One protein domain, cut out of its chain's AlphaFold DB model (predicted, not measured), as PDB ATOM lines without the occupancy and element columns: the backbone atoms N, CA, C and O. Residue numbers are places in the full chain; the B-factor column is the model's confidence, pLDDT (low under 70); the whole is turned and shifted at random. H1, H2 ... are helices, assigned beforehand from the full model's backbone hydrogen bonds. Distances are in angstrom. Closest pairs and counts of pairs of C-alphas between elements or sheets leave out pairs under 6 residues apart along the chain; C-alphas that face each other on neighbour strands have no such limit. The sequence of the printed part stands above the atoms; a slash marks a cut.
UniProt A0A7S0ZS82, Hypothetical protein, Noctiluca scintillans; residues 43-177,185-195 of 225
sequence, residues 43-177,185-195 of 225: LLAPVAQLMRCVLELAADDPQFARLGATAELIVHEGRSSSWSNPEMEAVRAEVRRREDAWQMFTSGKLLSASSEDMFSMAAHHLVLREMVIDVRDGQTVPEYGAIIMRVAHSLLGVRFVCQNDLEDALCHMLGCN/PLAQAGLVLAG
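AT A GLANCE: This is residues 43 to 177 and 185 to 195 of the 225 residues of the protein "Hypothetical protein" of Noctiluca scintillans (UniProt A0A7S0ZS82). One long helix, H5, makes the core of an all-helix domain: H3 and H6 pack on opposite sides of it, and H2 crosses it. H1 and H6 lie side by side, and with H7 their centres make a triangle; two short helices, H8 and H9, lie by the last residues of H6. The printed part has 146 residues with nine named helices, H1 to H9 in order, and no named strand. It is compact, with a radius of gyration of the C-alphas of 15.7 A, yet elongated in outline, spanning 55 by 33 by 29 A.

HOW THE PARTS SIT: H1, residues 43 to 56, touches H5, residues 116 to 136, with residues 49 to 54 alone; the closest C-alphas, of Cys 53 and Ser 120, are 5.4 A apart, and the tilt of 70.1 degrees is only just about perpendicular. H2, residues 62 to 77, touches H5 at a steep tilt of 49 degrees, the same way, closest at the C-alphas of Ala 71 and Val 132, 4.8 A. H3, residues 86 to 106, touches H5 at a steep tilt of 67 degrees, only just short of perpendicular, opposite ways, closest at the C-alphas of Trp 102 and Ala 122, 4.3 A. H4, residues 109 to 112, touches H3 only at the corner, and only just, with 3 pairs of C-alphas within 8 A. H6, residues 144 to 156, is the hub, touching five helices. It touches H1 at a shallow tilt of 8 degrees, opposite ways, closest at the C-alphas of Met 51 and Ala 152, 6.9 A. It touches H5 closest at the C-alphas of Leu 126 and Val 151, 6.5 A. H7, residues 163 to 174, touches H1, closest at the C-alphas of Ala 48 and Leu 170, 5.5 A, and touches H6 with residues 163 to 166 alone. H8, residues 185 to 189, only just touches H6, with 3 pairs of C-alphas within 8 A; H9, residues 192 to 195, touches it with 4. Every O i to N i+4 pair is within hydrogen-bond range in H1, H2, H3, H5, H6, H7 and H8; H4 and H9 are too short for such a pair.

IN THESE COORDINATES: H1 begins at C-alpha 43 (218.246, 163.630, 123.906) and is 20.1 A long; H2 is 22.4 A, H3 30.3 A, H5 30.2 A, H6 17.9 A and H7 16.3 A. H9 ends at C-alpha 195 (221.029, 176.511, 118.744).

THE WHOLE: The two C-alphas farthest apart, of Ser 82 and Asn 177, are 56.0 A apart. Residues 178 to 184 are not printed, and C-alphas 177 and 185 are 17.8 A apart across the cut. No link printed whole is long. Residues 78 to 84, 112 to 114, 176 to 177 and 185 to 195 have pLDDT under 70.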
ATOM      1  N   LEU A  43     218.456 162.375 123.178       72.06
ATOM      2  CA  LEU A  43     218.246 163.630 123.906       72.06
ATOM      3  C   LEU A  43     216.837 163.760 124.497       72.06
ATOM      4  O   LEU A  43     216.653 164.537 125.426       72.06
ATOM      5  N   LEU A  44     215.860 162.976 124.027       80.75
ATOM      6  CA  LEU A  44     214.476 163.084 124.505       80.75
ATOM      7  C   LEU A  44     214.337 162.709 125.981       80.75
ATOM      8  O   LEU A  44     213.700 163.441 126.726       80.75
ATOM      9  N   ALA A  45     214.952 161.608 126.417       83.69
ATOM     10  CA  ALA A  45     214.855 161.179 127.812       83.69
ATOM     11  C   ALA A  45     215.507 162.181 128.794       83.69
ATOM     12  O   ALA A  45     214.849 162.554 129.761       83.69
ATOM     13  N   PRO A  46     216.728 162.698 128.548       86.94
ATOM     14  CA  PRO A  46     217.318 163.753 129.378       86.94
ATOM     15  C   PRO A  46     216.506 165.051 129.410       86.94
ATOM     16  O   PRO A  46     216.379 165.663 130.467       86.94
ATOM     17  N   VAL A  47     215.943 165.475 128.275       89.38
ATOM     18  CA  VAL A  47     215.086 166.671 128.220       89.38
ATOM     19  C   VAL A  47     213.794 166.449 128.992       89.38
ATOM     20  O   VAL A  47     213.381 167.316 129.758       89.38
ATOM     21  N   ALA A  48     213.175 165.282 128.834       89.94
ATOM     22  CA  ALA A  48     211.976 164.929 129.575       89.94
ATOM     23  C   ALA A  48     212.248 164.837 131.081       89.94
ATOM     24  O   ALA A  48     211.429 165.294 131.867       89.94
ATOM     25  N   GLN A  49     213.417 164.325 131.482       90.25
ATOM     26  CA  GLN A  49     213.850 164.314 132.878       90.25
ATOM     27  C   GLN A  49     214.024 165.734 133.425       90.25
ATOM     28  O   GLN A  49     213.550 166.030 134.515       90.25
ATOM     29  N   LEU A  50     214.656 166.627 132.660       91.88
ATOM     30  CA  LEU A  50     214.830 168.022 133.060       91.88
ATOM     31  C   LEU A  50     213.476 168.727 133.213       91.88
ATOM     32  O   LEU A  50     213.245 169.411 134.205       91.88
ATOM     33  N   MET A  51     212.551 168.509 132.274       93.81
ATOM     34  CA  MET A  51     211.193 169.045 132.370       93.81
ATOM     35  C   MET A  51     210.409 168.435 133.541       93.81
ATOM     36  O   MET A  51     209.633 169.140 134.181       93.81
ATOM     37  N   ARG A  52     210.641 167.160 133.875       92.81
ATOM     38  CA  ARG A  52     210.064 166.530 135.070       92.81
ATOM     39  C   ARG A  52     210.499 167.261 136.339       92.81
ATOM     40  O   ARG A  52     209.643 167.608 137.140       92.81
ATOM     41  N   CYS A  53     211.786 167.593 136.465       93.19
ATOM     42  CA  CYS A  53     212.288 168.383 137.592       93.19
ATOM     43  C   CYS A  53     211.648 169.782 137.671       93.19
ATOM     44  O   CYS A  53     211.458 170.303 138.763       93.19
ATOM     45  N   VAL A  54     211.298 170.395 136.534       94.06
ATOM     46  CA  VAL A  54     210.564 171.675 136.518       94.06
ATOM     47  C   VAL A  54     209.125 171.500 137.013       94.06
ATOM     48  O   VAL A  54     208.646 172.355 137.744       94.06
ATOM     49  N   LEU A  55     208.441 170.416 136.636       92.50
ATOM     50  CA  LEU A  55     207.070 170.137 137.090       92.50
ATOM     51  C   LEU A  55     206.992 169.742 138.571       92.50
ATOM     52  O   LEU A  55     205.976 169.979 139.219       92.50
ATOM     53  N   GLU A  56     208.055 169.132 139.097       91.62
ATOM     54  CA  GLU A  56     208.187 168.782 140.516       91.62
ATOM     55  C   GLU A  56     208.343 170.023 141.413       91.62
ATOM     56  O   GLU A  56     208.034 169.956 142.602       91.62
ATOM     57  N   LEU A  57     208.758 171.165 140.851       88.75
ATOM     58  CA  LEU A  57     208.813 172.452 141.541       88.75
ATOM     59  C   LEU A  57     207.396 173.025 141.693       88.75
ATOM     60  O   LEU A  57     207.006 173.928 140.963       88.75
ATOM     61  N   ALA A  58     206.607 172.485 142.620       81.25
ATOM     62  CA  ALA A  58     205.222 172.900 142.833       81.25
ATOM     63  C   ALA A  58     205.079 174.427 143.015       81.25
ATOM     64  O   ALA A  58     205.965 175.091 143.551       81.25
ATOM     65  N   ALA A  59     203.927 174.989 142.628       76.19
ATOM     66  CA  ALA A  59     203.662 176.427 142.759       76.19
ATOM     67  C   ALA A  59     203.810 176.937 144.207       76.19
ATOM     68  O   ALA A  59     204.321 178.034 144.427       76.19
ATOM     69  N   ASP A  60     203.405 176.118 145.180       80.44
ATOM     70  CA  ASP A  60     203.505 176.415 146.613       80.44
ATOM     71  C   ASP A  60     204.882 176.065 147.207       80.44
ATOM     72  O   ASP A  60     205.097 176.205 148.414       80.44
ATOM     73  N   ASP A  61     205.828 175.596 146.388       87.38
ATOM     74  CA  ASP A  61     207.178 175.297 146.842       87.38
ATOM     75  C   ASP A  61     207.905 176.610 147.194       87.38
ATOM     76  O   ASP A  61     208.068 177.491 146.338       87.38
ATOM     77  N   PRO A  62     208.426 176.754 148.427       91.00
ATOM     78  CA  PRO A  62     209.262 177.890 148.810       91.00
ATOM     79  C   PRO A  62     210.426 178.156 147.843       91.00
ATOM     80  O   PRO A  62     210.930 179.274 147.755       91.00
ATOM     81  N   GLN A  63     210.891 177.135 147.129       91.94
ATOM     82  CA  GLN A  63     211.928 177.232 146.118       91.94
ATOM     83  C   GLN A  63     211.505 178.045 144.901       91.94
ATOM     84  O   GLN A  63     212.321 178.827 144.414       91.94
ATOM     85  N   PHE A  64     210.255 177.939 144.448       93.12
ATOM     86  CA  PHE A  64     209.756 178.746 143.337       93.12
ATOM     87  C   PHE A  64     209.770 180.237 143.702       93.12
ATOM     88  O   PHE A  64     210.329 181.057 142.971       93.12
ATOM     89  N   ALA A  65     209.281 180.576 144.900       93.56
ATOM     90  CA  ALA A  65     209.339 181.940 145.429       93.56
ATOM     91  C   ALA A  65     210.785 182.451 145.575       93.56
ATOM     92  O   ALA A  65     211.084 183.591 145.215       93.56
ATOM     93  N   ARG A  66     211.716 181.601 146.038       94.62
ATOM     94  CA  ARG A  66     213.149 181.943 146.101       94.62
ATOM     95  C   ARG A  66     213.745 182.235 144.724       94.62
ATOM     96  O   ARG A  66     214.589 183.125 144.622       94.62
ATOM     97  N   LEU A  67     213.342 181.511 143.678       96.00
ATOM     98  CA  LEU A  67     213.789 181.786 142.307       96.00
ATOM     99  C   LEU A  67     213.253 183.133 141.813       96.00
ATOM    100  O   LEU A  67     214.029 183.900 141.249       96.00
ATOM    101  N   GLY A  68     211.994 183.465 142.115       94.62
ATOM    102  CA  GLY A  68     211.409 184.777 141.811       94.62
ATOM    103  C   GLY A  68     212.167 185.924 142.479       94.62
ATOM    104  O   GLY A  68     212.632 186.837 141.803       94.62
ATOM    105  N   ALA A  69     212.409 185.823 143.789       94.19
ATOM    106  CA  ALA A  69     213.205 186.811 144.520       94.19
ATOM    107  C   ALA A  69     214.644 186.918 143.978       94.19
ATOM    108  O   ALA A  69     215.194 188.010 143.851       94.19
ATOM    109  N   THR A  70     215.255 185.787 143.603       94.69
ATOM    110  CA  THR A  70     216.582 185.773 142.967       94.69
ATOM    111  C   THR A  70     216.561 186.504 141.620       94.69
ATOM    112  O   THR A  70     217.494 187.246 141.322       94.69
ATOM    113  N   ALA A  71     215.507 186.332 140.814       94.75
ATOM    114  CA  ALA A  71     215.355 187.023 139.535       94.75
ATOM    115  C   ALA A  71     215.281 188.547 139.718       94.75
ATOM    116  O   ALA A  71     215.983 189.281 139.021       94.75
ATOM    117  N   GLU A  72     214.494 189.011 140.691       92.69
ATOM    118  CA  GLU A  72     214.414 190.427 141.069       92.69
ATOM    119  C   GLU A  72     215.770 190.983 141.492       92.69
ATOM    120  O   GLU A  72     216.220 191.997 140.953       92.69
ATOM    121  N   LEU A  73     216.474 190.280 142.380       90.88
ATOM    122  CA  LEU A  73     217.805 190.687 142.828       90.88
ATOM    123  C   LEU A  73     218.794 190.825 141.661       90.88
ATOM    124  O   LEU A  73     219.487 191.837 141.580       90.88
ATOM    125  N   ILE A  74     218.821 189.867 140.727       90.38
ATOM    126  CA  ILE A  74     219.700 189.911 139.543       90.38
ATOM    127  C   ILE A  74     219.409 191.145 138.680       90.38
ATOM    128  O   ILE A  74     220.333 191.813 138.210       90.38
ATOM    129  N   VAL A  75     218.134 191.458 138.438       90.31
ATOM    130  CA  VAL A  75     217.752 192.603 137.594       90.31
ATOM    131  C   VAL A  75     218.057 193.935 138.286       90.31
ATOM    132  O   VAL A  75     218.471 194.893 137.625       90.31
ATOM    133  N   HIS A  76     217.894 194.005 139.607       84.81
ATOM    134  CA  HIS A  76     218.171 195.210 140.385       84.81
ATOM    135  C   HIS A  76     219.669 195.454 140.625       84.81
ATOM    136  O   HIS A  76     220.082 196.615 140.641       84.81
ATOM    137  N   GLU A  77     220.500 194.410 140.721       78.44
ATOM    138  CA  GLU A  77     221.961 194.525 140.889       78.44
ATOM    139  C   GLU A  77     222.604 195.367 139.772       78.44
ATOM    140  O   GLU A  77     223.438 196.229 140.044       78.44
ATOM    141  N   GLY A  78     222.138 195.223 138.524       64.06
ATOM    142  CA  GLY A  78     222.624 196.011 137.381       64.06
ATOM    143  C   GLY A  78     222.322 197.515 137.452       64.06
ATOM    144  O   GLY A  78     222.845 198.281 136.644       64.06
ATOM    145  N   ARG A  79     221.485 197.957 138.401       61.06
ATOM    146  CA  ARG A  79     221.067 199.361 138.560       61.06
ATOM    147  C   ARG A  79     221.721 200.061 139.752       61.06
ATOM    148  O   ARG A  79     221.669 201.286 139.822       61.06
ATOM    149  N   SER A  80     222.340 199.325 140.678       60.72
ATOM    150  CA  SER A  80     222.956 199.901 141.881       60.72
ATOM    151  C   SER A  80     224.289 199.237 142.220       60.72
ATOM    152  O   SER A  80     224.335 198.080 142.622       60.72
ATOM    153  N   SER A  81     225.379 200.003 142.147       58.72
ATOM    154  CA  SER A  81     226.762 199.545 142.352       58.72
ATOM    155  C   SER A  81     227.153 199.254 143.814       58.72
ATOM    156  O   SER A  81     228.339 199.163 144.119       58.72
ATOM    157  N   SER A  82     226.197 199.157 144.744       58.69
ATOM    158  CA  SER A  82     226.455 199.174 146.194       58.69
ATOM    159  C   SER A  82     226.153 197.863 146.934       58.69
ATOM    160  O   SER A  82     226.060 197.869 148.158       58.69
ATOM    161  N   TRP A  83     225.980 196.740 146.231       59.75
ATOM    162  CA  TRP A  83     225.426 195.501 146.808       59.75
ATOM    163  C   TRP A  83     226.448 194.363 146.994       59.75
ATOM    164  O   TRP A  83     226.173 193.196 146.729       59.75
ATOM    165  N   SER A  84     227.646 194.672 147.496       69.75
ATOM    166  CA  SER A  84     228.671 193.665 147.817       69.75
ATOM    167  C   SER A  84     228.593 193.201 149.280       69.75
ATOM    168  O   SER A  84     229.497 193.475 150.072       69.75
ATOM    169  N   ASN A  85     227.510 192.525 149.673       84.88
ATOM    170  CA  ASN A  85     227.423 191.863 150.982       84.88
ATOM    171  C   ASN A  85     227.546 190.324 150.839       84.88
ATOM    172  O   ASN A  85     227.392 189.796 149.732       84.88
ATOM    173  N   PRO A  86     227.846 189.585 151.927       88.06
ATOM    174  CA  PRO A  86     228.023 188.130 151.868       88.06
ATOM    175  C   PRO A  86     226.789 187.357 151.380       88.06
ATOM    176  O   PRO A  86     226.928 186.306 150.761       88.06
ATOM    177  N   GLU A  87     225.588 187.872 151.640       85.44
ATOM    178  CA  GLU A  87     224.329 187.254 151.216       85.44
ATOM    179  C   GLU A  87     224.163 187.318 149.692       85.44
ATOM    180  O   GLU A  87     223.879 186.307 149.053       85.44
ATOM    181  N   MET A  88     224.455 188.469 149.084       86.38
ATOM    182  CA  MET A  88     224.457 188.637 147.629       86.38
ATOM    183  C   MET A  88     225.533 187.790 146.955       86.38
ATOM    184  O   MET A  88     225.294 187.222 145.891       86.38
ATOM    185  N   GLU A  89     226.709 187.654 147.576       89.25
ATOM    186  CA  GLU A  89     227.738 186.736 147.080       89.25
ATOM    187  C   GLU A  89     227.241 185.286 147.082       89.25
ATOM    188  O   GLU A  89     227.452 184.563 146.109       89.25
ATOM    189  N   ALA A  90     226.524 184.868 148.130       90.56
ATOM    190  CA  ALA A  90     225.926 183.538 148.197       90.56
ATOM    191  C   ALA A  90     224.861 183.330 147.106       90.56
ATOM    192  O   ALA A  90     224.857 182.283 146.453       90.56
ATOM    193  N   VAL A  91     224.012 184.334 146.849       91.19
ATOM    194  CA  VAL A  91     223.040 184.308 145.742       91.19
ATOM    195  C   VAL A  91     223.760 184.194 144.396       91.19
ATOM    196  O   VAL A  91     223.439 183.305 143.609       91.19
ATOM    197  N   ARG A  92     224.790 185.014 144.140       90.12
ATOM    198  CA  ARG A  92     225.588 184.950 142.901       90.12
ATOM    199  C   ARG A  92     226.273 183.594 142.728       90.12
ATOM    200  O   ARG A  92     226.255 183.040 141.630       90.12
ATOM    201  N   ALA A  93     226.836 183.029 143.793       92.00
ATOM    202  CA  ALA A  93     227.448 181.703 143.764       92.00
ATOM    203  C   ALA A  93     226.425 180.595 143.460       92.00
ATOM    204  O   ALA A  93     226.721 179.657 142.724       92.00
ATOM    205  N   GLU A  94     225.210 180.691 143.999       93.62
ATOM    206  CA  GLU A  94     224.122 179.761 143.690       93.62
ATOM    207  C   GLU A  94     223.658 179.877 142.229       93.62
ATOM    208  O   GLU A  94     223.496 178.859 141.557       93.62
ATOM    209  N   VAL A  95     223.502 181.096 141.705       94.50
ATOM    210  CA  VAL A  95     223.151 181.328 140.293       94.50
ATOM    211  C   VAL A  95     224.207 180.730 139.364       94.50
ATOM    212  O   VAL A  95     223.845 180.017 138.427       94.50
ATOM    213  N   ARG A  96     225.499 180.939 139.662       95.00
ATOM    214  CA  ARG A  96     226.609 180.344 138.899       95.00
ATOM    215  C   ARG A  96     226.561 178.821 138.918       95.00
ATOM    216  O   ARG A  96     226.650 178.213 137.863       95.00
ATOM    217  N   ARG A  97     226.322 178.194 140.076       95.00
ATOM    218  CA  ARG A  97     226.196 176.726 140.163       95.00
ATOM    219  C   ARG A  97     225.061 176.175 139.296       95.00
ATOM    220  O   ARG A  97     225.225 175.142 138.652       95.00
ATOM    221  N   ARG A  98     223.916 176.864 139.255       95.31
ATOM    222  CA  ARG A  98     222.786 176.492 138.385       95.31
ATOM    223  C   ARG A  98     223.122 176.662 136.905       95.31
ATOM    224  O   ARG A  98     222.798 175.790 136.100       95.31
ATOM    225  N   GLU A  99     223.793 177.756 136.552       95.06
ATOM    226  CA  GLU A  99     224.286 177.992 135.193       95.06
ATOM    227  C   GLU A  99     225.296 176.918 134.771       95.06
ATOM    228  O   GLU A  99     225.157 176.350 133.691       95.06
ATOM    229  N   ASP A 100     226.248 176.563 135.633       93.62
ATOM    230  CA  ASP A 100     227.229 175.504 135.380       93.62
ATOM    231  C   ASP A 100     226.537 174.159 135.124       93.62
ATOM    232  O   ASP A 100     226.878 173.455 134.169       93.62
ATOM    233  N   ALA A 101     225.513 173.817 135.914       93.25
ATOM    234  CA  ALA A 101     224.716 172.610 135.703       93.25
ATOM    235  C   ALA A 101     223.997 172.619 134.344       93.25
ATOM    236  O   ALA A 101     224.009 171.615 133.624       93.25
ATOM    237  N   TRP A 102     223.434 173.763 133.946       93.69
ATOM    238  CA  TRP A 102     222.846 173.940 132.619       93.69
ATOM    239  C   TRP A 102     223.886 173.807 131.495       93.69
ATOM    240  O   TRP A 102     223.642 173.099 130.518       93.69
ATOM    241  N   GLN A 103     225.078 174.392 131.638       92.00
ATOM    242  CA  GLN A 103     226.165 174.242 130.659       92.00
ATOM    243  C   GLN A 103     226.659 172.791 130.556       92.00
ATOM    244  O   GLN A 103     226.995 172.295 129.476       92.00
ATOM    245  N   MET A 104     226.686 172.060 131.671       89.44
ATOM    246  CA  MET A 104     226.983 170.627 131.662       89.44
ATOM    247  C   MET A 104     225.907 169.826 130.926       89.44
ATOM    248  O   MET A 104     226.244 168.872 130.217       89.44
ATOM    249  N   PHE A 105     224.636 170.211 131.052       88.50
ATOM    250  CA  PHE A 105     223.536 169.595 130.313       88.50
ATOM    251  C   PHE A 105     223.657 169.840 128.805       88.50
ATOM    252  O   PHE A 105     223.686 168.882 128.031       88.50
ATOM    253  N   THR A 106     223.804 171.097 128.379       87.50
ATOM    254  CA  THR A 106     223.869 171.469 126.953       87.50
ATOM    255  C   THR A 106     225.121 170.945 126.256       87.50
ATOM    256  O   THR A 106     225.063 170.569 125.087       87.50
ATOM    257  N   SER A 107     226.244 170.827 126.971       84.69
ATOM    258  CA  SER A 107     227.465 170.189 126.452       84.69
ATOM    259  C   SER A 107     227.398 168.656 126.399       84.69
ATOM    260  O   SER A 107     228.368 168.011 125.998       84.69
ATOM    261  N   GLY A 108     226.284 168.050 126.828       82.75
ATOM    262  CA  GLY A 108     226.090 166.599 126.871       82.75
ATOM    263  C   GLY A 108     226.887 165.884 127.969       82.75
ATOM    264  O   GLY A 108     226.764 164.669 128.118       82.75
ATOM    265  N   LYS A 109     227.676 166.610 128.772       81.25
ATOM    266  CA  LYS A 109     228.468 166.052 129.880       81.25
ATOM    267  C   LYS A 109     227.573 165.493 130.985       81.25
ATOM    268  O   LYS A 109     227.923 164.488 131.603       81.25
ATOM    269  N   LEU A 110     226.394 166.084 131.183       74.50
ATOM    270  CA  LEU A 110     225.439 165.637 132.195       74.50
ATOM    271  C   LEU A 110     224.840 164.257 131.903       74.50
ATOM    272  O   LEU A 110     224.484 163.535 132.822       74.50
ATOM    273  N   LEU A 111     224.831 163.825 130.642       71.06
ATOM    274  CA  LEU A 111     224.337 162.495 130.265       71.06
ATOM    275  C   LEU A 111     225.186 161.354 130.848       71.06
ATOM    276  O   LEU A 111     224.718 160.223 130.940       71.06
ATOM    277  N   SER A 112     226.430 161.653 131.233       63.75
ATOM    278  CA  SER A 112     227.355 160.705 131.862       63.75
ATOM    279  C   SER A 112     227.377 160.784 133.392       63.75
ATOM    280  O   SER A 112     227.820 159.841 134.044       63.75
ATOM    281  N   ALA A 113     226.887 161.889 133.962       60.06
ATOM    282  CA  ALA A 113     226.844 162.151 135.395       60.06
ATOM    283  C   ALA A 113     225.384 162.054 135.859       60.06
ATOM    284  O   ALA A 113     224.635 163.020 135.796       60.06
ATOM    285  N   SER A 114     224.953 160.864 136.277       60.78
ATOM    286  CA  SER A 114     223.549 160.556 136.582       60.78
ATOM    287  C   SER A 114     223.035 161.140 137.911       60.78
ATOM    288  O   SER A 114     222.284 160.460 138.610       60.78
ATOM    289  N   SER A 115     223.459 162.336 138.326       79.25
ATOM    290  CA  SER A 115     222.926 162.936 139.554       79.25
ATOM    291  C   SER A 115     221.637 163.699 139.260       79.25
ATOM    292  O   SER A 115     221.614 164.675 138.512       79.25
ATOM    293  N   GLU A 116     220.551 163.240 139.877       83.44
ATOM    294  CA  GLU A 116     219.238 163.895 139.874       83.44
ATOM    295  C   GLU A 116     219.343 165.366 140.309       83.44
ATOM    296  O   GLU A 116     218.765 166.247 139.671       83.44
ATOM    297  N   ASP A 117     220.213 165.648 141.283       88.19
ATOM    298  CA  ASP A 117     220.526 167.001 141.754       88.19
ATOM    299  C   ASP A 117     220.963 167.944 140.627       88.19
ATOM    300  O   ASP A 117     220.572 169.110 140.598       88.19
ATOM    301  N   MET A 118     221.749 167.464 139.660       90.12
ATOM    302  CA  MET A 118     222.235 168.317 138.575       90.12
ATOM    303  C   MET A 118     221.150 168.614 137.541       90.12
ATOM    304  O   MET A 118     221.106 169.725 137.011       90.12
ATOM    305  N   PHE A 119     220.256 167.655 137.275       91.12
ATOM    306  CA  PHE A 119     219.066 167.909 136.460       91.12
ATOM    307  C   PHE A 119     218.158 168.932 137.134       91.12
ATOM    308  O   PHE A 119     217.699 169.860 136.472       91.12
ATOM    309  N   SER A 120     217.979 168.820 138.450       93.12
ATOM    310  CA  SER A 120     217.235 169.791 139.249       93.12
ATOM    311  C   SER A 120     217.877 171.186 139.205       93.12
ATOM    312  O   SER A 120     217.205 172.172 138.907       93.12
ATOM    313  N   MET A 121     219.199 171.307 139.390       94.25
ATOM    314  CA  MET A 121     219.895 172.599 139.284       94.25
ATOM    315  C   MET A 121     219.781 173.222 137.885       94.25
ATOM    316  O   MET A 121     219.542 174.426 137.774       94.25
ATOM    317  N   ALA A 122     219.904 172.415 136.827       94.25
ATOM    318  CA  ALA A 122     219.734 172.870 135.448       94.25
ATOM    319  C   ALA A 122     218.281 173.294 135.152       94.25
ATOM    320  O   ALA A 122     218.055 174.318 134.508       94.25
ATOM    321  N   ALA A 123     217.292 172.559 135.666       94.81
ATOM    322  CA  ALA A 123     215.876 172.920 135.591       94.81
ATOM    323  C   ALA A 123     215.592 174.265 136.279       94.81
ATOM    324  O   ALA A 123     214.982 175.155 135.685       94.81
ATOM    325  N   HIS A 124     216.113 174.462 137.492       95.75
ATOM    326  CA  HIS A 124     215.990 175.728 138.217       95.75
ATOM    327  C   HIS A 124     216.662 176.896 137.496       95.75
ATOM    328  O   HIS A 124     216.155 178.015 137.561       95.75
ATOM    329  N   HIS A 125     217.772 176.659 136.787       96.06
ATOM    330  CA  HIS A 125     218.382 177.684 135.941       96.06
ATOM    331  C   HIS A 125     217.423 178.167 134.846       96.06
ATOM    332  O   HIS A 125     217.316 179.370 134.626       96.06
ATOM    333  N   LEU A 126     216.708 177.256 134.178       95.25
ATOM    334  CA  LEU A 126     215.757 177.626 133.126       95.25
ATOM    335  C   LEU A 126     214.581 178.429 133.672       95.25
ATOM    336  O   LEU A 126     214.245 179.464 133.107       95.25
ATOM    337  N   VAL A 127     214.004 177.984 134.789       96.56
ATOM    338  CA  VAL A 127     212.936 178.721 135.479       96.56
ATOM    339  C   VAL A 127     213.414 180.126 135.837       96.56
ATOM    340  O   VAL A 127     212.763 181.106 135.482       96.56
ATOM    341  N   LEU A 128     214.591 180.237 136.464       96.62
ATOM    342  CA  LEU A 128     215.182 181.524 136.820       96.62
ATOM    343  C   LEU A 128     215.402 182.414 135.591       96.62
ATOM    344  O   LEU A 128     215.112 183.604 135.637       96.62
ATOM    345  N   ARG A 129     215.904 181.849 134.488       96.38
ATOM    346  CA  ARG A 129     216.145 182.581 133.242       96.38
ATOM    347  C   ARG A 129     214.854 183.175 132.681       96.38
ATOM    348  O   ARG A 129     214.861 184.345 132.312       96.38
ATOM    349  N   GLU A 130     213.771 182.403 132.630       96.00
ATOM    350  CA  GLU A 130     212.471 182.898 132.153       96.00
ATOM    351  C   GLU A 130     211.895 183.975 133.091       96.00
ATOM    352  O   GLU A 130     211.395 184.990 132.613       96.00
ATOM    353  N   MET A 131     212.044 183.834 134.416       96.75
ATOM    354  CA  MET A 131     211.647 184.883 135.373       96.75
ATOM    355  C   MET A 131     212.448 186.179 135.188       96.75
ATOM    356  O   MET A 131     211.879 187.266 135.209       96.75
ATOM    357  N   VAL A 132     213.768 186.079 134.992       95.00
ATOM    358  CA  VAL A 132     214.646 187.246 134.787       95.00
ATOM    359  C   VAL A 132     214.256 188.024 133.533       95.00
ATOM    360  O   VAL A 132     214.382 189.246 133.538       95.00
ATOM    361  N   ILE A 133     213.798 187.347 132.473       94.12
ATOM    362  CA  ILE A 133     213.308 188.010 131.255       94.12
ATOM    363  C   ILE A 133     212.122 188.924 131.600       94.12
ATOM    364  O   ILE A 133     212.199 190.123 131.351       94.12
ATOM    365  N   ASP A 134     211.097 188.394 132.270       93.88
ATOM    366  CA  ASP A 134     209.897 189.167 132.629       93.88
ATOM    367  C   ASP A 134     210.215 190.339 133.564       93.88
ATOM    368  O   ASP A 134     209.798 191.475 133.328       93.88
ATOM    369  N   VAL A 135     211.013 190.086 134.601       94.25
ATOM    370  CA  VAL A 135     211.395 191.123 135.567       94.25
ATOM    371  C   VAL A 135     212.237 192.218 134.902       94.25
ATOM    372  O   VAL A 135     212.084 193.403 135.208       94.25
ATOM    373  N   ARG A 136     213.113 191.858 133.955       93.06
ATOM    374  CA  ARG A 136     213.910 192.826 133.188       93.06
ATOM    375  C   ARG A 136     213.030 193.735 132.336       93.06
ATOM    376  O   ARG A 136     213.320 194.930 132.260       93.06
ATOM    377  N   ASP A 137     211.949 193.192 131.790       92.94
ATOM    378  CA  ASP A 137     210.931 193.921 131.027       92.94
ATOM    379  C   ASP A 137     209.958 194.715 131.928       92.94
ATOM    380  O   ASP A 137     208.973 195.293 131.460       92.94
ATOM    381  N   GLY A 138     210.234 194.776 133.237       92.12
ATOM    382  CA  GLY A 138     209.443 195.511 134.221       92.12
ATOM    383  C   GLY A 138     208.115 194.840 134.570       92.12
ATOM    384  O   GLY A 138     207.252 195.493 135.156       92.12
ATOM    385  N   GLN A 139     207.934 193.571 134.202       93.56
ATOM    386  CA  GLN A 139     206.776 192.773 134.594       93.56
ATOM    387  C   GLN A 139     206.993 192.146 135.977       93.56
ATOM    388  O   GLN A 139     208.116 192.039 136.472       93.56
ATOM    389  N   THR A 140     205.904 191.725 136.616       92.88
ATOM    390  CA  THR A 140     205.968 190.934 137.850       92.88
ATOM    391  C   THR A 140     206.448 189.513 137.563       92.88
ATOM    392  O   THR A 140     206.323 189.034 136.435       92.88
ATOM    393  N   VAL A 141     206.932 188.809 138.593       91.38
ATOM    394  CA  VAL A 141     207.277 187.385 138.478       91.38
ATOM    395  C   VAL A 141     206.072 186.606 137.919       91.38
ATOM    396  O   VAL A 141     204.974 186.712 138.473       91.38
ATOM    397  N   PRO A 142     206.243 185.855 136.820       91.38
ATOM    398  CA  PRO A 142     205.141 185.155 136.175       91.38
ATOM    399  C   PRO A 142     204.563 184.027 137.029       91.38
ATOM    400  O   PRO A 142     205.267 183.372 137.799       91.38
ATOM    401  N   GLU A 143     203.271 183.758 136.832       93.44
ATOM    402  CA  GLU A 143     202.588 182.624 137.454       93.44
ATOM    403  C   GLU A 143     203.208 181.285 137.031       93.44
ATOM    404  O   GLU A 143     203.677 181.118 135.900       93.44
ATOM    405  N   TYR A 144     203.139 180.297 137.928       93.94
ATOM    406  CA  TYR A 144     203.739 178.973 137.756       93.94
ATOM    407  C   TYR A 144     203.410 178.327 136.401       93.94
ATOM    408  O   TYR A 144     204.316 177.982 135.639       93.94
ATOM    409  N   GLY A 145     202.124 178.245 136.044       94.00
ATOM    410  CA  GLY A 145     201.693 177.636 134.782       94.00
ATOM    411  C   GLY A 145     202.279 178.330 133.547       94.00
ATOM    412  O   GLY A 145     202.691 177.665 132.597       94.00
ATOM    413  N   ALA A 146     202.399 179.661 133.576       93.81
ATOM    414  CA  ALA A 146     202.989 180.423 132.479       93.81
ATOM    415  C   ALA A 146     204.492 180.145 132.327       93.81
ATOM    416  O   ALA A 146     204.986 180.073 131.198       93.81
ATOM    417  N   ILE A 147     205.219 179.962 133.434       94.94
ATOM    418  CA  ILE A 147     206.639 179.587 133.396       94.94
ATOM    419  C   ILE A 147     206.819 178.195 132.811       94.94
ATOM    420  O   ILE A 147     207.633 178.032 131.906       94.94
ATOM    421  N   ILE A 148     206.067 177.200 133.292       94.94
ATOM    422  CA  ILE A 148     206.199 175.817 132.814       94.94
ATOM    423  C   ILE A 148     206.027 175.771 131.298       94.94
ATOM    424  O   ILE A 148     206.851 175.180 130.603       94.94
ATOM    425  N   MET A 149     204.987 176.424 130.769       94.81
ATOM    426  CA  MET A 149     204.717 176.426 129.330       94.81
ATOM    427  C   MET A 149     205.838 177.110 128.537       94.81
ATOM    428  O   MET A 149     206.194 176.643 127.453       94.81
ATOM    429  N   ARG A 150     206.433 178.185 129.072       94.31
ATOM    430  CA  ARG A 150     207.581 178.862 128.448       94.31
ATOM    431  C   ARG A 150     208.842 178.010 128.471       94.31
ATOM    432  O   ARG A 150     209.477 177.858 127.434       94.31
ATOM    433  N   VAL A 151     209.163 177.390 129.604       94.31
ATOM    434  CA  VAL A 151     210.307 176.474 129.721       94.31
ATOM    435  C   VAL A 151     210.132 175.276 128.786       94.31
ATOM    436  O   VAL A 151     211.059 174.934 128.051       94.31
ATOM    437  N   ALA A 152     208.935 174.689 128.737       92.69
ATOM    438  CA  ALA A 152     208.608 173.609 127.811       92.69
ATOM    439  C   ALA A 152     208.783 174.049 126.352       92.69
ATOM    440  O   ALA A 152     209.378 173.320 125.561       92.69
ATOM    441  N   HIS A 153     208.344 175.260 126.000       92.31
ATOM    442  CA  HIS A 153     208.550 175.811 124.664       92.31
ATOM    443  C   HIS A 153     210.032 176.035 124.338       92.31
ATOM    444  O   HIS A 153     210.477 175.669 123.251       92.31
ATOM    445  N   SER A 154     210.812 176.567 125.280       90.19
ATOM    446  CA  SER A 154     212.254 176.784 125.127       90.19
ATOM    447  C   SER A 154     213.032 175.471 124.963       90.19
ATOM    448  O   SER A 154     213.982 175.412 124.183       90.19
ATOM    449  N   LEU A 155     212.627 174.403 125.658       88.62
ATOM    450  CA  LEU A 155     213.288 173.093 125.611       88.62
ATOM    451  C   LEU A 155     212.851 172.222 124.434       88.62
ATOM    452  O   LEU A 155     213.678 171.569 123.797       88.62
ATOM    453  N   LEU A 156     211.545 172.172 124.181       86.62
ATOM    454  CA  LEU A 156     210.917 171.245 123.242       86.62
ATOM    455  C   LEU A 156     210.503 171.933 121.940       86.62
ATOM    456  O   LEU A 156     209.965 171.277 121.060       86.62
ATOM    457  N   GLY A 157     210.671 173.248 121.791       86.31
ATOM    458  CA  GLY A 157     210.311 173.980 120.569       86.31
ATOM    459  C   GLY A 157     208.825 173.920 120.182       86.31
ATOM    460  O   GLY A 157     208.434 174.471 119.156       86.31
ATOM    461  N   VAL A 158     207.981 173.272 120.987       85.50
ATOM    462  CA  VAL A 158     206.544 173.095 120.767       85.50
ATOM    463  C   VAL A 158     205.766 173.879 121.810       85.50
ATOM    464  O   VAL A 158     206.256 174.131 122.907       85.50
ATOM    465  N   ARG A 159     204.564 174.321 121.447       88.69
ATOM    466  CA  ARG A 159     203.654 174.996 122.371       88.69
ATOM    467  C   ARG A 159     202.601 173.999 122.820       88.69
ATOM    468  O   ARG A 159     201.966 173.372 121.978       88.69
ATOM    469  N   PHE A 160     202.434 173.884 124.126       90.00
ATOM    470  CA  PHE A 160     201.380 173.090 124.742       90.00
ATOM    471  C   PHE A 160     200.198 174.002 125.063       90.00
ATOM    472  O   PHE A 160     200.392 175.186 125.347       90.00
ATOM    473  N   VAL A 161     198.979 173.471 124.964       89.88
ATOM    474  CA  VAL A 161     197.765 174.236 125.280       89.88
ATOM    475  C   VAL A 161     197.547 174.254 126.789       89.88
ATOM    476  O   VAL A 161     197.159 175.281 127.340       89.88
ATOM    477  N   CYS A 162     197.836 173.137 127.460       91.56
ATOM    478  CA  CYS A 162     197.744 173.020 128.908       91.56
ATOM    479  C   CYS A 162     198.856 172.139 129.503       91.56
ATOM    480  O   CYS A 162     199.598 171.465 128.788       91.56
ATOM    481  N   GLN A 163     198.956 172.139 130.836       92.12
ATOM    482  CA  GLN A 163     199.920 171.315 131.570       92.12
ATOM    483  C   GLN A 163     199.689 169.810 131.366       92.12
ATOM    484  O   GLN A 163     200.661 169.076 131.232       92.12
ATOM    485  N   ASN A 164     198.435 169.360 131.253       92.12
ATOM    486  CA  ASN A 164     198.130 167.943 131.019       92.12
ATOM    487  C   ASN A 164     198.716 167.451 129.683       92.12
ATOM    488  O   ASN A 164     199.343 166.398 129.647       92.12
ATOM    489  N   ASP A 165     198.602 168.243 128.605       92.00
ATOM    490  CA  ASP A 165     199.185 167.885 127.299       92.00
ATOM    491  C   ASP A 165     200.710 167.736 127.379       92.00
ATOM    492  O   ASP A 165     201.315 166.904 126.697       92.00
ATOM    493  N   LEU A 166     201.346 168.578 128.198       92.12
ATOM    494  CA  LEU A 166     202.776 168.511 128.451       92.12
ATOM    495  C   LEU A 166     203.133 167.241 129.228       92.12
ATOM    496  O   LEU A 166     204.034 166.520 128.808       92.12
ATOM    497  N   GLU A 167     202.432 166.947 130.321       91.69
ATOM    498  CA  GLU A 167     202.649 165.743 131.134       91.69
ATOM    499  C   GLU A 167     202.470 164.455 130.323       91.69
ATOM    500  O   GLU A 167     203.317 163.559 130.404       91.69
ATOM    501  N   ASP A 168     201.448 164.387 129.468       89.56
ATOM    502  CA  ASP A 168     201.233 163.267 128.549       89.56
ATOM    503  C   ASP A 168     202.410 163.117 127.574       89.56
ATOM    504  O   ASP A 168     202.949 162.019 127.381       89.56
ATOM    505  N   ALA A 169     202.891 164.225 127.001       89.25
ATOM    506  CA  ALA A 169     204.062 164.213 126.129       89.25
ATOM    507  C   ALA A 169     205.339 163.764 126.864       89.25
ATOM    508  O   ALA A 169     206.131 162.995 126.306       89.25
ATOM    509  N   LEU A 170     205.541 164.186 128.118       89.38
ATOM    510  CA  LEU A 170     206.658 163.730 128.950       89.38
ATOM    511  C   LEU A 170     206.560 162.235 129.255       89.38
ATOM    512  O   LEU A 170     207.558 161.524 129.114       89.38
ATOM    513  N   CYS A 171     205.367 161.740 129.602       87.56
ATOM    514  CA  CYS A 171     205.108 160.317 129.818       87.56
ATOM    515  C   CYS A 171     205.481 159.490 128.583       87.56
ATOM    516  O   CYS A 171     206.108 158.440 128.715       87.56
ATOM    517  N   HIS A 172     205.186 159.979 127.376       85.06
ATOM    518  CA  HIS A 172     205.605 159.327 126.131       85.06
ATOM    519  C   HIS A 172     207.121 159.382 125.883       85.06
ATOM    520  O   HIS A 172     207.691 158.422 125.360       85.06
ATOM    521  N   MET A 173     207.791 160.482 126.244       85.81
ATOM    522  CA  MET A 173     209.246 160.613 126.083       85.81
ATOM    523  C   MET A 173     210.034 159.753 127.079       85.81
ATOM    524  O   MET A 173     211.059 159.179 126.705       85.81
ATOM    525  N   LEU A 174     209.552 159.632 128.319       83.12
ATOM    526  CA  LEU A 174     210.143 158.787 129.364       83.12
ATOM    527  C   LEU A 174     209.759 157.308 129.181       83.12
ATOM    528  O   LEU A 174     210.577 156.413 129.395       83.12
ATOM    529  N   GLY A 175     208.527 157.046 128.746       72.06
ATOM    530  CA  GLY A 175     207.941 155.724 128.548       72.06
ATOM    531  C   GLY A 175     207.996 155.262 127.094       72.06
ATOM    532  O   GLY A 175     206.974 155.148 126.421       72.06
ATOM    533  N   CYS A 176     209.180 154.936 126.581       52.53
ATOM    534  CA  CYS A 176     209.282 154.284 125.274       52.53
ATOM    535  C   CYS A 176     208.753 152.832 125.328       52.53
ATOM    536  O   CYS A 176     209.542 151.915 125.528       52.53
ATOM    537  N   ASN A 177     207.441 152.631 125.111       47.09
ATOM    538  CA  ASN A 177     206.822 151.372 124.639       47.09
ATOM    539  C   ASN A 177     205.475 151.539 123.890       47.09
ATOM    540  O   ASN A 177     204.967 150.554 123.356       47.09
ATOM    541  N   PRO A 185     206.576 165.451 115.620       54.00
ATOM    542  CA  PRO A 185     206.919 166.847 115.916       54.00
ATOM    543  C   PRO A 185     208.068 166.976 116.932       54.00
ATOM    544  O   PRO A 185     208.972 167.792 116.762       54.00
ATOM    545  N   LEU A 186     208.095 166.115 117.957       54.00
ATOM    546  CA  LEU A 186     209.122 166.129 119.011       54.00
ATOM    547  C   LEU A 186     210.488 165.605 118.530       54.00
ATOM    548  O   LEU A 186     211.531 166.001 119.041       54.00
ATOM    549  N   ALA A 187     210.528 164.759 117.497       52.47
ATOM    550  CA  ALA A 187     211.786 164.345 116.876       52.47
ATOM    551  C   ALA A 187     212.490 165.495 116.125       52.47
ATOM    552  O   ALA A 187     213.708 165.445 115.947       52.47
ATOM    553  N   GLN A 188     211.746 166.525 115.702       50.03
ATOM    554  CA  GLN A 188     212.286 167.765 115.124       50.03
ATOM    555  C   GLN A 188     212.703 168.785 116.197       50.03
ATOM    556  O   GLN A 188     213.641 169.546 115.972       50.03
ATOM    557  N   ALA A 189     212.083 168.743 117.377       48.34
ATOM    558  CA  ALA A 189     212.352 169.632 118.508       48.34
ATOM    559  C   ALA A 189     213.761 169.523 119.117       48.34
ATOM    560  O   ALA A 189     214.304 170.518 119.598       48.34
ATOM    561  N   GLY A 190     214.390 168.342 119.057       49.00
ATOM    562  CA  GLY A 190     215.732 168.103 119.613       49.00
ATOM    563  C   GLY A 190     216.864 168.941 118.992       49.00
ATOM    564  O   GLY A 190     218.009 168.830 119.420       49.00
ATOM    565  N   LEU A 191     216.562 169.774 117.990       47.25
ATOM    566  CA  LEU A 191     217.484 170.715 117.354       47.25
ATOM    567  C   LEU A 191     217.630 172.058 118.095       47.25
ATOM    568  O   LEU A 191     218.620 172.749 117.861       47.25
ATOM    569  N   VAL A 192     216.712 172.433 118.997       51.00
ATOM    570  CA  VAL A 192     216.756 173.760 119.655       51.00
ATOM    571  C   VAL A 192     217.903 173.868 120.669       51.00
ATOM    572  O   VAL A 192     218.560 174.905 120.747       51.00
ATOM    573  N   LEU A 193     218.241 172.780 121.370       48.94
ATOM    574  CA  LEU A 193     219.349 172.766 122.339       48.94
ATOM    575  C   LEU A 193     220.722 173.022 121.703       48.94
ATOM    576  O   LEU A 193     221.583 173.624 122.340       48.94
ATOM    577  N   ALA A 194     220.914 172.625 120.442       44.00
ATOM    578  CA  ALA A 194     222.138 172.931 119.705       44.00
ATOM    579  C   ALA A 194     222.225 174.421 119.318       44.00
ATOM    580  O   ALA A 194     223.320 174.970 119.265       44.00
ATOM    581  N   GLY A 195     221.084 175.087 119.096       42.62
ATOM    582  CA  GLY A 195     221.029 176.511 118.744       42.62
ATOM    583  C   GLY A 195     221.165 177.463 119.938       42.62
ATOM    584  O   GLY A 195     221.704 178.554 119.787       42.62
TER     585      GLY A 195